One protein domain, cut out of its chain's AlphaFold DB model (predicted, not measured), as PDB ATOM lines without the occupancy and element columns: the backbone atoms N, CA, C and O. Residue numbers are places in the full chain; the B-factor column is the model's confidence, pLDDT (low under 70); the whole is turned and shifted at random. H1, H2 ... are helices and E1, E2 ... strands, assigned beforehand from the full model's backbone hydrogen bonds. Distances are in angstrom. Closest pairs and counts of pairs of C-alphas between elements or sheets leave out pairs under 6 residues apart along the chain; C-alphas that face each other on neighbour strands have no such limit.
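Overview. This is residues 9 to 105 of the 109 residues of an uncharacterized protein of Photobacterium kishitanii (UniProt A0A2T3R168). What does the model look like at first sight? A small sheet of three short strands, E1, E2 and E3, with the helix H1 over one face, makes one part of the domain, and two helices side by side, H2 and H3, running opposite ways, make the other. Between these parts lie residues 9 to 19 and the short strand E4. What is it built of? The printed part has 97 residues with three named helices and four named strands, in the order E1, H1, E2, E3, E4, H2, H3; the sheet has the order E1, E2, E3 and is antiparallel, and the class is mixed, helices and strands, with under half of the residues in named elements. How tightly is it drawn together? It is compact, with a radius of gyration of the C-alphas of 12.7 A, and its C-alphas span 35 by 31 by 20 A.

Arrangement. How is the sheet put together? E2, residues 60 to 63, is the inner strand, between the edge strands E1, residues 32 to 34, and E3, residues 73 to 75. E1 and E2 are antiparallel at 137 degrees, with N 61 and O 33 within hydrogen-bond range at 2.8 A. E2 and E3 form an antiparallel hairpin at 161 degrees, with N 74 and O 62 at 2.8 A and N 62 and O 74 at 3.1 A. What is on the sheet? H1, residues 47 to 56, is on it at a height over the sheet of 9.2 A, on a local plane fitted to just 6 C-alphas; it lies over E1 and only just over E2, on which 3 of its C-alphas fall, and runs along the strands at 4 degrees to E1 on the local plane. The closest C-alphas of H1 and E1 are those of Ala 50 and Val 32, 6.5 A apart. Where does the backbone go after the sheet? E3 runs on into E4, residues 78 to 80, across a break of 2 residues at 85 degrees, yet the two are apart, and E4 pairs with no named strand. E4 and H2, residues 82 to 90, meet only through their link. How do the last helices stand? H2 and H3, residues 94 to 103, form a helical hairpin: they only just touch, with 3 pairs of C-alphas within 8 A, the closest being Leu 88 and Arg 97 at 5.7 A, and they run opposite ways at a shallow tilt of 27 degrees. Neither is on the sheet, and both are apart from H1. In H2 and H3 every O i to N i+4 pair is within hydrogen-bond range, and in H1 5 of 6 are.

Along the chain. Where does the sheet lie? E2 runs 10.9 A from Ala 60 to Arg 63, beginning at C-alpha 60 at (-23.208, 18.034, 10.978). E1, Val 32 to Glu 34, measures 7.3 A, and E3, Ala 73 to Lys 75, 6.9 A. Where are the other elements? H1 spans 14.7 A from C-alpha 47 at (-35.066, 24.770, 16.032) to Ile 56, and E4 measures 6.7 A from Gly 78 to Ile 80. H2 spans 12.3 A from Tyr 82 to Ser 90, and H3 spans 14.4 A from Asn 94 to C-alpha 103 at (-32.475, 17.322, -9.594).

Size, cuts and confidence. How large is it? The two C-alphas farthest apart are those of Asn 40 and Thr 105, at 36.2 A. Is it whole, and which links are long? The printed part has no cut; the link from E1 to H1, 12 residues, is long, and residues 9 to 31 hold no named element. Where is confidence low? The mean pLDDT of the printed part is 88.8, and residues 39 to 41 and 66 to 71 are under 70.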
ATOM      1  N   PRO A   9     -29.524  21.532   6.278       96.19
ATOM      2  CA  PRO A   9     -28.774  20.329   5.950       96.19
ATOM      3  C   PRO A   9     -29.718  19.227   5.464       96.19
ATOM      4  O   PRO A   9     -30.831  19.082   5.970       96.19
ATOM      5  N   VAL A  10     -29.245  18.431   4.507       96.31
ATOM      6  CA  VAL A  10     -29.964  17.285   3.935       96.31
ATOM      7  C   VAL A  10     -29.170  15.998   4.130       96.31
ATOM      8  O   VAL A  10     -27.936  15.995   4.035       96.31
ATOM      9  N   SER A  11     -29.880  14.926   4.477       94.38
ATOM     10  CA  SER A  11     -29.286  13.639   4.823       94.38
ATOM     11  C   SER A  11     -28.824  12.849   3.593       94.38
ATOM     12  O   SER A  11     -29.019  13.267   2.449       94.38
ATOM     13  N   THR A  12     -28.172  11.709   3.822       91.88
ATOM     14  CA  THR A  12     -27.697  10.809   2.761       91.88
ATOM     15  C   THR A  12     -28.849  10.218   1.944       91.88
ATOM     16  O   THR A  12     -29.979  10.130   2.421       91.88
ATOM     17  N   GLU A  13     -28.561   9.716   0.741       91.50
ATOM     18  CA  GLU A  13     -29.536   8.929  -0.034       91.50
ATOM     19  C   GLU A  13     -29.986   7.666   0.720       91.50
ATOM     20  O   GLU A  13     -31.167   7.327   0.696       91.50
ATOM     21  N   GLU A  14     -29.085   7.029   1.479       88.62
ATOM     22  CA  GLU A  14     -29.399   5.882   2.352       88.62
ATOM     23  C   GLU A  14     -30.480   6.224   3.388       88.62
ATOM     24  O   GLU A  14     -31.330   5.400   3.718       88.62
ATOM     25  N   THR A  15     -30.474   7.469   3.870       88.56
ATOM     26  CA  THR A  15     -31.474   8.012   4.799       88.56
ATOM     27  C   THR A  15     -32.502   8.896   4.087       88.56
ATOM     28  O   THR A  15     -33.198   9.688   4.718       88.56
ATOM     29  N   CYS A  16     -32.648   8.700   2.773       92.50
ATOM     30  CA  CYS A  16     -33.705   9.246   1.927       92.50
ATOM     31  C   CYS A  16     -33.687  10.768   1.725       92.50
ATOM     32  O   CYS A  16     -34.758  11.347   1.532       92.50
ATOM     33  N   CYS A  17     -32.517  11.415   1.760       94.38
ATOM     34  CA  CYS A  17     -32.354  12.850   1.483       94.38
ATOM     35  C   CYS A  17     -33.319  13.727   2.295       94.38
ATOM     36  O   CYS A  17     -33.957  14.640   1.769       94.38
ATOM     37  N   ILE A  18     -33.478  13.408   3.578       94.75
ATOM     38  CA  ILE A  18     -34.387  14.103   4.480       94.75
ATOM     39  C   ILE A  18     -33.711  15.397   4.946       94.75
ATOM     40  O   ILE A  18     -32.611  15.342   5.499       94.75
ATOM     41  N   PRO A  19     -34.335  16.570   4.756       96.19
ATOM     42  CA  PRO A  19     -33.858  17.804   5.366       96.19
ATOM     43  C   PRO A  19     -34.079  17.797   6.880       96.19
ATOM     44  O   PRO A  19     -35.091  17.274   7.366       96.19
ATOM     45  N   PHE A  20     -33.180  18.432   7.634       95.69
ATOM     46  CA  PHE A  20     -33.445  18.706   9.047       95.69
ATOM     47  C   PHE A  20     -34.702  19.565   9.199       95.69
ATOM     48  O   PHE A  20     -34.864  20.575   8.512       95.69
ATOM     49  N   ASN A  21     -35.607  19.163  10.089       94.62
ATOM     50  CA  ASN A  21     -36.930  19.768  10.169       94.62
ATOM     51  C   ASN A  21     -37.511  19.765  11.587       94.62
ATOM     52  O   ASN A  21     -37.088  19.026  12.479       94.62
ATOM     53  N   LYS A  22     -38.540  20.593  11.790       91.88
ATOM     54  CA  LYS A  22     -39.175  20.787  13.102       91.88
ATOM     55  C   LYS A  22     -39.818  19.516  13.669       91.88
ATOM     56  O   LYS A  22     -39.946  19.422  14.887       91.88
ATOM     57  N   GLY A  23     -40.171  18.546  12.821       88.06
ATOM     58  CA  GLY A  23     -40.788  17.276  13.213       88.06
ATOM     59  C   GLY A  23     -39.852  16.313  13.948       88.06
ATOM     60  O   GLY A  23     -40.324  15.357  14.551       88.06
ATOM     61  N   GLN A  24     -38.542  16.577  13.960       87.81
ATOM     62  CA  GLN A  24     -37.528  15.722  14.595       87.81
ATOM     63  C   GLN A  24     -37.281  16.061  16.078       87.81
ATOM     64  O   GLN A  24     -36.341  15.557  16.693       87.81
ATOM     65  N   LYS A  25     -38.112  16.927  16.674       88.06
ATOM     66  CA  LYS A  25     -37.971  17.372  18.065       88.06
ATOM     67  C   LYS A  25     -38.425  16.292  19.056       88.06
ATOM     68  O   LYS A  25     -39.566  15.838  19.018       88.06
ATOM     69  N   ALA A  26     -37.561  15.941  20.004       85.06
ATOM     70  CA  ALA A  26     -37.909  15.146  21.180       85.06
ATOM     71  C   ALA A  26     -38.538  16.011  22.284       85.06
ATOM     72  O   ALA A  26     -38.445  17.236  22.257       85.06
ATOM     73  N   LYS A  27     -39.057  15.389  23.357       85.38
ATOM     74  CA  LYS A  27     -39.456  16.130  24.576       85.38
ATOM     75  C   LYS A  27     -38.310  16.991  25.128       85.38
ATOM     76  O   LYS A  27     -38.553  18.073  25.645       85.38
ATOM     77  N   ALA A  28     -37.078  16.500  25.009       87.19
ATOM     78  CA  ALA A  28     -35.881  17.195  25.457       87.19
ATOM     79  C   ALA A  28     -35.320  18.196  24.430       87.19
ATOM     80  O   ALA A  28     -34.375  18.888  24.772       87.19
ATOM     81  N   GLY A  29     -35.867  18.295  23.213       90.12
ATOM     82  CA  GLY A  29     -35.358  19.164  22.146       90.12
ATOM     83  C   GLY A  29     -34.825  18.400  20.930       90.12
ATOM     84  O   GLY A  29     -35.108  17.217  20.742       90.12
ATOM     85  N   TYR A  30     -34.056  19.083  20.088       92.00
ATOM     86  CA  TYR A  30     -33.373  18.537  18.919       92.00
ATOM     87  C   TYR A  30     -32.032  17.921  19.317       92.00
ATOM     88  O   TYR A  30     -31.226  18.551  20.003       92.00
ATOM     89  N   LYS A  31     -31.777  16.692  18.866       91.56
ATOM     90  CA  LYS A  31     -30.508  15.993  19.092       91.56
ATOM     91  C   LYS A  31     -29.616  16.176  17.868       91.56
ATOM     92  O   LYS A  31     -29.723  15.413  16.908       91.56
ATOM     93  N   VAL A  32     -28.777  17.207  17.905       92.25
ATOM     94  CA  VAL A  32     -27.856  17.582  16.820       92.25
ATOM     95  C   VAL A  32     -26.410  17.552  17.311       92.25
ATOM     96  O   VAL A  32     -26.151  17.708  18.503       92.25
ATOM     97  N   GLY A  33     -25.455  17.331  16.414       91.38
ATOM     98  CA  GLY A  33     -24.036  17.271  16.765       91.38
ATOM     99  C   GLY A  33     -23.145  16.916  15.582       91.38
ATOM    100  O   GLY A  33     -23.628  16.661  14.481       91.38
ATOM    101  N   GLU A  34     -21.835  16.866  15.819       90.12
ATOM    102  CA  GLU A  34     -20.899  16.274  14.861       90.12
ATOM    103  C   GLU A  34     -21.224  14.786  14.666       90.12
ATOM    104  O   GLU A  34     -21.539  14.070  15.618       90.12
ATOM    105  N   THR A  35     -21.154  14.312  13.427       84.81
ATOM    106  CA  THR A  35     -21.423  12.919  13.072       84.81
ATOM    107  C   THR A  35     -20.252  12.026  13.501       84.81
ATOM    108  O   THR A  35     -19.114  12.309  13.122       84.81
ATOM    109  N   PRO A  36     -20.503  10.902  14.206       81.50
ATOM    110  CA  PRO A  36     -21.810  10.387  14.618       81.50
ATOM    111  C   PRO A  36     -22.399  11.122  15.831       81.50
ATOM    112  O   PRO A  36     -21.724  11.320  16.843       81.50
ATOM    113  N   VAL A  37     -23.702  11.422  15.770       83.25
ATOM    114  CA  VAL A  37     -24.439  11.999  16.904       83.25
ATOM    115  C   VAL A  37     -24.539  10.953  18.013       83.25
ATOM    116  O   VAL A  37     -25.311   9.987  17.925       83.25
ATOM    117  N   LYS A  38     -23.713  11.127  19.048       71.94
ATOM    118  CA  LYS A  38     -23.619  10.213  20.193       71.94
ATOM    119  C   LYS A  38     -24.920  10.189  20.986       71.94
ATOM    120  O   LYS A  38     -25.599  11.207  21.130       71.94
ATOM    121  N   ASP A  39     -25.239   9.031  21.562       61.12
ATOM    122  CA  ASP A  39     -26.522   8.856  22.240       61.12
ATOM    123  C   ASP A  39     -26.702   9.688  23.514       61.12
ATOM    124  O   ASP A  39     -27.831  10.045  23.850       61.12
ATOM    125  N   ASN A  40     -25.590  10.118  24.107       61.66
ATOM    126  CA  ASN A  40     -25.547  10.942  25.315       61.66
ATOM    127  C   ASN A  40     -25.364  12.443  25.004       61.66
ATOM    128  O   ASN A  40     -25.013  13.212  25.893       61.66
ATOM    129  N   GLY A  41     -25.506  12.856  23.737       61.91
ATOM    130  CA  GLY A  41     -25.348  14.254  23.325       61.91
ATOM    131  C   GLY A  41     -26.384  15.190  23.961       61.91
ATOM    132  O   GLY A  41     -27.499  14.771  24.276       61.91
ATOM    133  N   ALA A  42     -26.011  16.459  24.140       81.19
ATOM    134  CA  ALA A  42     -26.913  17.503  24.617       81.19
ATOM    135  C   ALA A  42     -28.043  17.761  23.606       81.19
ATOM    136  O   ALA A  42     -27.839  17.677  22.394       81.19
ATOM    137  N   TYR A  43     -29.231  18.090  24.111       88.88
ATOM    138  CA  TYR A  43     -30.354  18.515  23.283       88.88
ATOM    139  C   TYR A  43     -30.400  20.040  23.205       88.88
ATOM    140  O   TYR A  43     -30.195  20.722  24.210       88.88
ATOM    141  N   ILE A  44     -30.728  20.567  22.027       93.19
ATOM    142  CA  ILE A  44     -30.974  21.995  21.812       93.19
ATOM    143  C   ILE A  44     -32.488  22.207  21.725       93.19
ATOM    144  O   ILE A  44     -33.163  21.540  20.946       93.19
ATOM    145  N   GLN A  45     -33.051  23.085  22.558       92.94
ATOM    146  CA  GLN A  45     -34.511  23.234  22.665       92.94
ATOM    147  C   GLN A  45     -35.146  23.860  21.423       92.94
ATOM    148  O   GLN A  45     -36.244  23.455  21.019       92.94
ATOM    149  N   ASP A  46     -34.477  24.856  20.856       95.00
ATOM    150  CA  ASP A  46     -34.984  25.657  19.754       95.00
ATOM    151  C   ASP A  46     -34.500  25.137  18.392       95.00
ATOM    152  O   ASP A  46     -33.402  24.588  18.264       95.00
ATOM    153  N   PHE A  47     -35.358  25.258  17.378       94.62
ATOM    154  CA  PHE A  47     -35.066  24.770  16.032       94.62
ATOM    155  C   PHE A  47     -33.999  25.614  15.340       94.62
ATOM    156  O   PHE A  47     -33.093  25.055  14.720       94.62
ATOM    157  N   ASP A  48     -34.104  26.938  15.441       94.94
ATOM    158  CA  ASP A  48     -33.186  27.859  14.783       94.94
ATOM    159  C   ASP A  48     -31.811  27.776  15.444       94.94
ATOM    160  O   ASP A  48     -30.802  27.719  14.740       94.94
ATOM    161  N   ASP A  49     -31.757  27.635  16.771       95.12
ATOM    162  CA  ASP A  49     -30.507  27.367  17.491       95.12
ATOM    163  C   ASP A  49     -29.870  26.041  17.059       95.12
ATOM    164  O   ASP A  49     -28.669  25.983  16.788       95.12
ATOM    165  N   ALA A  50     -30.662  24.969  16.942       94.81
ATOM    166  CA  ALA A  50     -30.163  23.667  16.504       94.81
ATOM    167  C   ALA A  50     -29.641  23.714  15.061       94.81
ATOM    168  O   ALA A  50     -28.575  23.172  14.752       94.81
ATOM    169  N   LEU A  51     -30.362  24.404  14.177       95.50
ATOM    170  CA  LEU A  51     -29.968  24.606  12.791       95.50
ATOM    171  C   LEU A  51     -28.691  25.451  12.686       95.50
ATOM    172  O   LEU A  51     -27.772  25.092  11.946       95.50
ATOM    173  N   ASN A  52     -28.594  26.535  13.454       94.75
ATOM    174  CA  ASN A  52     -27.408  27.386  13.514       94.75
ATOM    175  C   ASN A  52     -26.193  26.637  14.070       94.75
ATOM    176  O   ASN A  52     -25.105  26.748  13.503       94.75
ATOM    177  N   ALA A  53     -26.382  25.809  15.099       93.25
ATOM    178  CA  ALA A  53     -25.334  24.946  15.629       93.25
ATOM    179  C   ALA A  53     -24.811  23.973  14.563       93.25
ATOM    180  O   ALA A  53     -23.604  23.812  14.409       93.25
ATOM    181  N   MET A  54     -25.685  23.361  13.762       93.44
ATOM    182  CA  MET A  54     -25.240  22.472  12.686       93.44
ATOM    183  C   MET A  54     -24.479  23.200  11.575       93.44
ATOM    184  O   MET A  54     -23.547  22.636  11.003       93.44
ATOM    185  N   ARG A  55     -24.836  24.449  11.247       93.88
ATOM    186  CA  ARG A  55     -24.168  25.213  10.173       93.88
ATOM    187  C   ARG A  55     -22.673  25.405  10.431       93.88
ATOM    188  O   ARG A  55     -21.896  25.426   9.473       93.88
ATOM    189  N   ILE A  56     -22.275  25.499  11.701       91.50
ATOM    190  CA  ILE A  56     -20.880  25.698  12.116       91.50
ATOM    191  C   ILE A  56     -20.088  24.389  12.294       91.50
ATOM    192  O   ILE A  56     -18.864  24.440  12.383       91.50
ATOM    193  N   MET A  57     -20.748  23.226  12.310       90.56
ATOM    194  CA  MET A  57     -20.105  21.913  12.479       90.56
ATOM    195  C   MET A  57     -19.377  21.470  11.208       90.56
ATOM    196  O   MET A  57     -19.885  21.658  10.105       90.56
ATOM    197  N   TYR A  58     -18.218  20.828  11.318       86.06
ATOM    198  CA  TYR A  58     -17.499  20.297  10.158       86.06
ATOM    199  C   TYR A  58     -18.326  19.214   9.444       86.06
ATOM    200  O   TYR A  58     -18.558  19.311   8.236       86.06
ATOM    201  N   CYS A  59     -18.859  18.265  10.220       88.44
ATOM    202  CA  CYS A  59     -19.656  17.114   9.805       88.44
ATOM    203  C   CYS A  59     -20.988  17.056  10.578       88.44
ATOM    204  O   CYS A  59     -21.211  16.157  11.387       88.44
ATOM    205  N   ALA A  60     -21.905  17.985  10.309       92.50
ATOM    206  CA  ALA A  60     -23.208  18.034  10.978       92.50
ATOM    207  C   ALA A  60     -24.023  16.730  10.854       92.50
ATOM    208  O   ALA A  60     -24.055  16.083   9.803       92.50
ATOM    209  N   GLY A  61     -24.730  16.379  11.923       92.62
ATOM    210  CA  GLY A  61     -25.686  15.284  11.971       92.62
ATOM    211  C   GLY A  61     -26.796  15.537  12.986       92.62
ATOM    212  O   GLY A  61     -26.688  16.394  13.868       92.62
ATOM    213  N   TRP A  62     -27.872  14.766  12.870       93.00
ATOM    214  CA  TRP A  62     -29.005  14.800  13.793       93.00
ATOM    215  C   TRP A  62     -29.644  13.416  13.916       93.00
ATOM    216  O   TRP A  62     -29.309  12.499  13.167       93.00
ATOM    217  N   ARG A  63     -30.548  13.234  14.878       89.69
ATOM    218  CA  ARG A  63     -31.329  11.998  15.012       89.69
ATOM    219  C   ARG A  63     -32.820  12.269  14.936       89.69
ATOM    220  O   ARG A  63     -33.292  13.262  15.486       89.69
ATOM    221  N   ASP A  64     -33.542  11.350  14.306       85.69
ATOM    222  CA  ASP A  64     -34.997  11.314  14.383       85.69
ATOM    223  C   ASP A  64     -35.448  10.905  15.784       85.69
ATOM    224  O   ASP A  64     -34.807  10.098  16.467       85.69
ATOM    225  N   TYR A  65     -36.599  11.434  16.188       77.00
ATOM    226  CA  TYR A  65     -37.273  11.027  17.407       77.00
ATOM    227  C   TYR A  65     -38.643  10.441  17.066       77.00
ATOM    228  O   TYR A  65     -39.451  11.074  16.392       77.00
ATOM    229  N   GLY A  66     -38.912   9.219  17.525       64.75
ATOM    230  CA  GLY A  66     -40.145   8.491  17.233       64.75
ATOM    231  C   GLY A  66     -40.414   7.387  18.256       64.75
ATOM    232  O   GLY A  66     -39.531   7.009  19.025       64.75
ATOM    233  N   LYS A  67     -41.655   6.881  18.296       48.59
ATOM    234  CA  LYS A  67     -42.012   5.713  19.120       48.59
ATOM    235  C   LYS A  67     -41.420   4.440  18.495       48.59
ATOM    236  O   LYS A  67     -41.767   4.113  17.366       48.59
ATOM    237  N   GLY A  68     -40.598   3.704  19.250       52.56
ATOM    238  CA  GLY A  68     -39.998   2.419  18.847       52.56
ATOM    239  C   GLY A  68     -38.485   2.485  18.581       52.56
ATOM    240  O   GLY A  68     -37.846   3.499  18.843       52.56
ATOM    241  N   ASN A  69     -37.911   1.397  18.051       44.06
ATOM    242  CA  ASN A  69     -36.474   1.257  17.736       44.06
ATOM    243  C   ASN A  69     -36.036   1.968  16.433       44.06
ATOM    244  O   ASN A  69     -34.947   1.717  15.929       44.06
ATOM    245  N   THR A  70     -36.860   2.845  15.857       51.19
ATOM    246  CA  THR A  70     -36.641   3.454  14.530       51.19
ATOM    247  C   THR A  70     -35.898   4.797  14.577       51.19
ATOM    248  O   THR A  70     -36.089   5.645  13.708       51.19
ATOM    249  N   GLN A  71     -35.058   5.018  15.593       69.69
ATOM    250  CA  GLN A  71     -34.254   6.238  15.731       69.69
ATOM    251  C   GLN A  71     -33.150   6.279  14.664       69.69
ATOM    252  O   GLN A  71     -32.030   5.823  14.891       69.69
ATOM    253  N   SER A  72     -33.468   6.823  13.492       79.94
ATOM    254  CA  SER A  72     -32.504   7.009  12.412       79.94
ATOM    255  C   SER A  72     -31.522   8.132  12.745       79.94
ATOM    256  O   SER A  72     -31.912   9.207  13.209       79.94
ATOM    257  N   ALA A  73     -30.236   7.881  12.505       87.81
ATOM    258  CA  ALA A  73     -29.192   8.893  12.559       87.81
ATOM    259  C   ALA A  73     -28.922   9.428  11.152       87.81
ATOM    260  O   ALA A  73     -28.719   8.662  10.214       87.81
ATOM    261  N   HIS A  74     -28.889  10.747  11.033       92.00
ATOM    262  CA  HIS A  74     -28.687  11.459   9.782       92.00
ATOM    263  C   HIS A  74     -27.332  12.147   9.778       92.00
ATOM    264  O   HIS A  74     -26.918  12.748  10.771       92.00
ATOM    265  N   LYS A  75     -26.670  12.090   8.625       93.00
ATOM    266  CA  LYS A  75     -25.431  12.807   8.330       93.00
ATOM    267  C   LYS A  75     -25.704  13.805   7.213       93.00
ATOM    268  O   LYS A  75     -26.198  13.402   6.161       93.00
ATOM    269  N   ALA A  76     -25.334  15.067   7.410       94.12
ATOM    270  CA  ALA A  76     -25.432  16.074   6.362       94.12
ATOM    271  C   ALA A  76     -24.453  15.756   5.215       94.12
ATOM    272  O   ALA A  76     -23.250  15.618   5.443       94.12
ATOM    273  N   ILE A  77     -24.958  15.673   3.981       92.50
ATOM    274  CA  ILE A  77     -24.140  15.555   2.753       92.50
ATOM    275  C   ILE A  77     -24.268  16.766   1.825       92.50
ATOM    276  O   ILE A  77     -23.532  16.891   0.846       92.50
ATOM    277  N   GLY A  78     -25.206  17.654   2.135       93.38
ATOM    278  CA  GLY A  78     -25.478  18.861   1.381       93.38
ATOM    279  C   GLY A  78     -26.286  19.856   2.201       93.38
ATOM    280  O   GLY A  78     -26.797  19.542   3.279       93.38
ATOM    281  N   TRP A  79     -26.380  21.064   1.666       95.75
ATOM    282  CA  TRP A  79     -27.061  22.199   2.264       95.75
ATOM    283  C   TRP A  79     -27.890  22.890   1.187       95.75
ATOM    284  O   TRP A  79     -27.342  23.322   0.171       95.75
ATOM    285  N   ILE A  80     -29.196  22.981   1.414       96.38
ATOM    286  CA  ILE A  80     -30.198  23.470   0.454       96.38
ATOM    287  C   ILE A  80     -30.908  24.709   0.998       96.38
ATOM    288  O   ILE A  80     -30.787  25.020   2.184       96.38
ATOM    289  N   ASN A  81     -31.596  25.473   0.149       95.56
ATOM    290  CA  ASN A  81     -32.428  26.583   0.631       95.56
ATOM    291  C   ASN A  81     -33.716  26.053   1.310       95.56
ATOM    292  O   ASN A  81     -34.018  24.860   1.258       95.56
ATOM    293  N   TYR A  82     -34.461  26.935   1.981       94.56
ATOM    294  CA  TYR A  82     -35.688  26.545   2.688       94.56
ATOM    295  C   TYR A  82     -36.793  26.039   1.749       94.56
ATOM    296  O   TYR A  82     -37.462  25.073   2.099       94.56
ATOM    297  N   ASN A  83     -36.942  26.619   0.553       95.69
ATOM    298  CA  ASN A  83     -37.973  26.205  -0.406       95.69
ATOM    299  C   ASN A  83     -37.744  24.762  -0.879       95.69
ATOM    300  O   ASN A  83     -38.674  23.961  -0.913       95.69
ATOM    301  N   ASP A  84     -36.495  24.410  -1.182       96.94
ATOM    302  CA  ASP A  84     -36.116  23.048  -1.556       96.94
ATOM    303  C   ASP A  84     -36.312  22.080  -0.385       96.94
ATOM    304  O   ASP A  84     -36.751  20.946  -0.578       96.94
ATOM    305  N   ALA A  85     -36.027  22.519   0.846       96.50
ATOM    306  CA  ALA A  85     -36.272  21.707   2.031       96.50
ATOM    307  C   ALA A  85     -37.768  21.406   2.209       96.50
ATOM    308  O   ALA A  85     -38.136  20.255   2.437       96.50
ATOM    309  N   GLU A  86     -38.636  22.407   2.057       96.00
ATOM    310  CA  GLU A  86     -40.090  22.225   2.097       96.00
ATOM    311  C   GLU A  86     -40.580  21.301   0.977       96.00
ATOM    312  O   GLU A  86     -41.375  20.391   1.229       96.00
ATOM    313  N   LEU A  87     -40.049  21.468  -0.237       96.69
ATOM    314  CA  LEU A  87     -40.377  20.626  -1.382       96.69
ATOM    315  C   LEU A  87     -40.021  19.157  -1.116       96.69
ATOM    316  O   LEU A  87     -40.871  18.279  -1.277       96.69
ATOM    317  N   LEU A  88     -38.805  18.883  -0.634       96.50
ATOM    318  CA  LEU A  88     -38.373  17.528  -0.278       96.50
ATOM    319  C   LEU A  88     -39.215  16.931   0.859       96.50
ATOM    320  O   LEU A  88     -39.573  15.754   0.802       96.50
ATOM    321  N   LEU A  89     -39.554  17.722   1.880       95.38
ATOM    322  CA  LEU A  89     -40.387  17.272   3.003       95.38
ATOM    323  C   LEU A  89     -41.836  16.979   2.585       95.38
ATOM    324  O   LEU A  89     -42.485  16.132   3.201       95.38
ATOM    325  N   SER A  90     -42.339  17.647   1.544       96.00
ATOM    326  CA  SER A  90     -43.686  17.413   1.009       96.00
ATOM    327  C   SER A  90     -43.815  16.083   0.250       96.00
ATOM    328  O   SER A  90     -44.898  15.488   0.227       96.00
ATOM    329  N   GLU A  91     -42.718  15.573  -0.318       96.75
ATOM    330  CA  GLU A  91     -42.691  14.285  -1.008       96.75
ATOM    331  C   GLU A  91     -42.648  13.143   0.013       96.75
ATOM    332  O   GLU A  91     -41.708  13.018   0.794       96.75
ATOM    333  N   LYS A  92     -43.673  12.287   0.016       93.19
ATOM    334  CA  LYS A  92     -43.820  11.177   0.974       93.19
ATOM    335  C   LYS A  92     -43.106   9.905   0.519       93.19
ATOM    336  O   LYS A  92     -42.794   9.055   1.348       93.19
ATOM    337  N   ASN A  93     -42.874   9.751  -0.782       95.56
ATOM    338  CA  ASN A  93     -42.197   8.597  -1.349       95.56
ATOM    339  C   ASN A  93     -40.677   8.805  -1.327       95.56
ATOM    340  O   ASN A  93     -40.150   9.706  -1.974       95.56
ATOM    341  N   ASN A  94     -39.968   7.926  -0.620       93.56
ATOM    342  CA  ASN A  94     -38.519   8.030  -0.444       93.56
ATOM    343  C   ASN A  94     -37.748   8.036  -1.771       93.56
ATOM    344  O   ASN A  94     -36.879   8.882  -1.958       93.56
ATOM    345  N   SER A  95     -38.084   7.149  -2.713       95.62
ATOM    346  CA  SER A  95     -37.415   7.092  -4.018       95.62
ATOM    347  C   SER A  95     -37.622   8.378  -4.814       95.62
ATOM    348  O   SER A  95     -36.667   8.914  -5.366       95.62
ATOM    349  N   LYS A  96     -38.847   8.919  -4.816       96.88
ATOM    350  CA  LYS A  96     -39.136  10.202  -5.470       96.88
ATOM    351  C   LYS A  96     -38.406  11.364  -4.804       96.88
ATOM    352  O   LYS A  96     -37.893  12.219  -5.516       96.88
ATOM    353  N   ARG A  97     -38.307  11.379  -3.471       96.94
ATOM    354  CA  ARG A  97     -37.566  12.417  -2.739       96.94
ATOM    355  C   ARG A  97     -36.080  12.398  -3.092       96.94
ATOM    356  O   ARG A  97     -35.507  13.455  -3.315       96.94
ATOM    357  N   ILE A  98     -35.475  11.214  -3.194       95.88
ATOM    358  CA  ILE A  98     -34.079  11.067  -3.631       95.88
ATOM    359  C   ILE A  98     -33.914  11.581  -5.069       95.88
ATOM    360  O   ILE A  98     -33.018  12.377  -5.336       95.88
ATOM    361  N   SER A  99     -34.802  11.194  -5.993       96.25
ATOM    362  CA  SER A  99     -34.766  11.704  -7.372       96.25
ATOM    363  C   SER A  99     -34.916  13.227  -7.441       96.25
ATOM    364  O   SER A  99     -34.221  13.868  -8.222       96.25
ATOM    365  N   LEU A 100     -35.787  13.799  -6.607       96.56
ATOM    366  CA  LEU A 100     -35.984  15.240  -6.492       96.56
ATOM    367  C   LEU A 100     -34.749  15.941  -5.914       96.56
ATOM    368  O   LEU A 100     -34.348  16.980  -6.417       96.56
ATOM    369  N   PHE A 101     -34.109  15.372  -4.892       96.12
ATOM    370  CA  PHE A 101     -32.857  15.910  -4.365       96.12
ATOM    371  C   PHE A 101     -31.767  15.941  -5.444       96.12
ATOM    372  O   PHE A 101     -31.079  16.948  -5.602       96.12
ATOM    373  N   ASN A 102     -31.662  14.872  -6.234       94.62
ATOM    374  CA  ASN A 102     -30.688  14.766  -7.317       94.62
ATOM    375  C   ASN A 102     -30.963  15.710  -8.497       94.62
ATOM    376  O   ASN A 102     -30.056  15.942  -9.298       94.62
ATOM    377  N   SER A 103     -32.167  16.283  -8.607       95.62
ATOM    378  CA  SER A 103     -32.475  17.322  -9.594       95.62
ATOM    379  C   SER A 103     -32.234  18.750  -9.092       95.62
ATOM    380  O   SER A 103     -32.291  19.683  -9.896       95.62
ATOM    381  N   LEU A 104     -31.940  18.951  -7.799       95.12
ATOM    382  CA  LEU A 104     -31.634  20.274  -7.252       95.12
ATOM    383  C   LEU A 104     -30.279  20.777  -7.759       95.12
ATOM    384  O   LEU A 104     -29.257  20.101  -7.663       95.12
ATOM    385  N   THR A 105     -30.253  22.017  -8.242       89.75
ATOM    386  CA  THR A 105     -29.034  22.649  -8.771       89.75
ATOM    387  C   THR A 105     -28.293  23.489  -7.731       89.75
ATOM    388  O   THR A 105     -27.095  23.725  -7.865       89.75
TER     389      THR A 105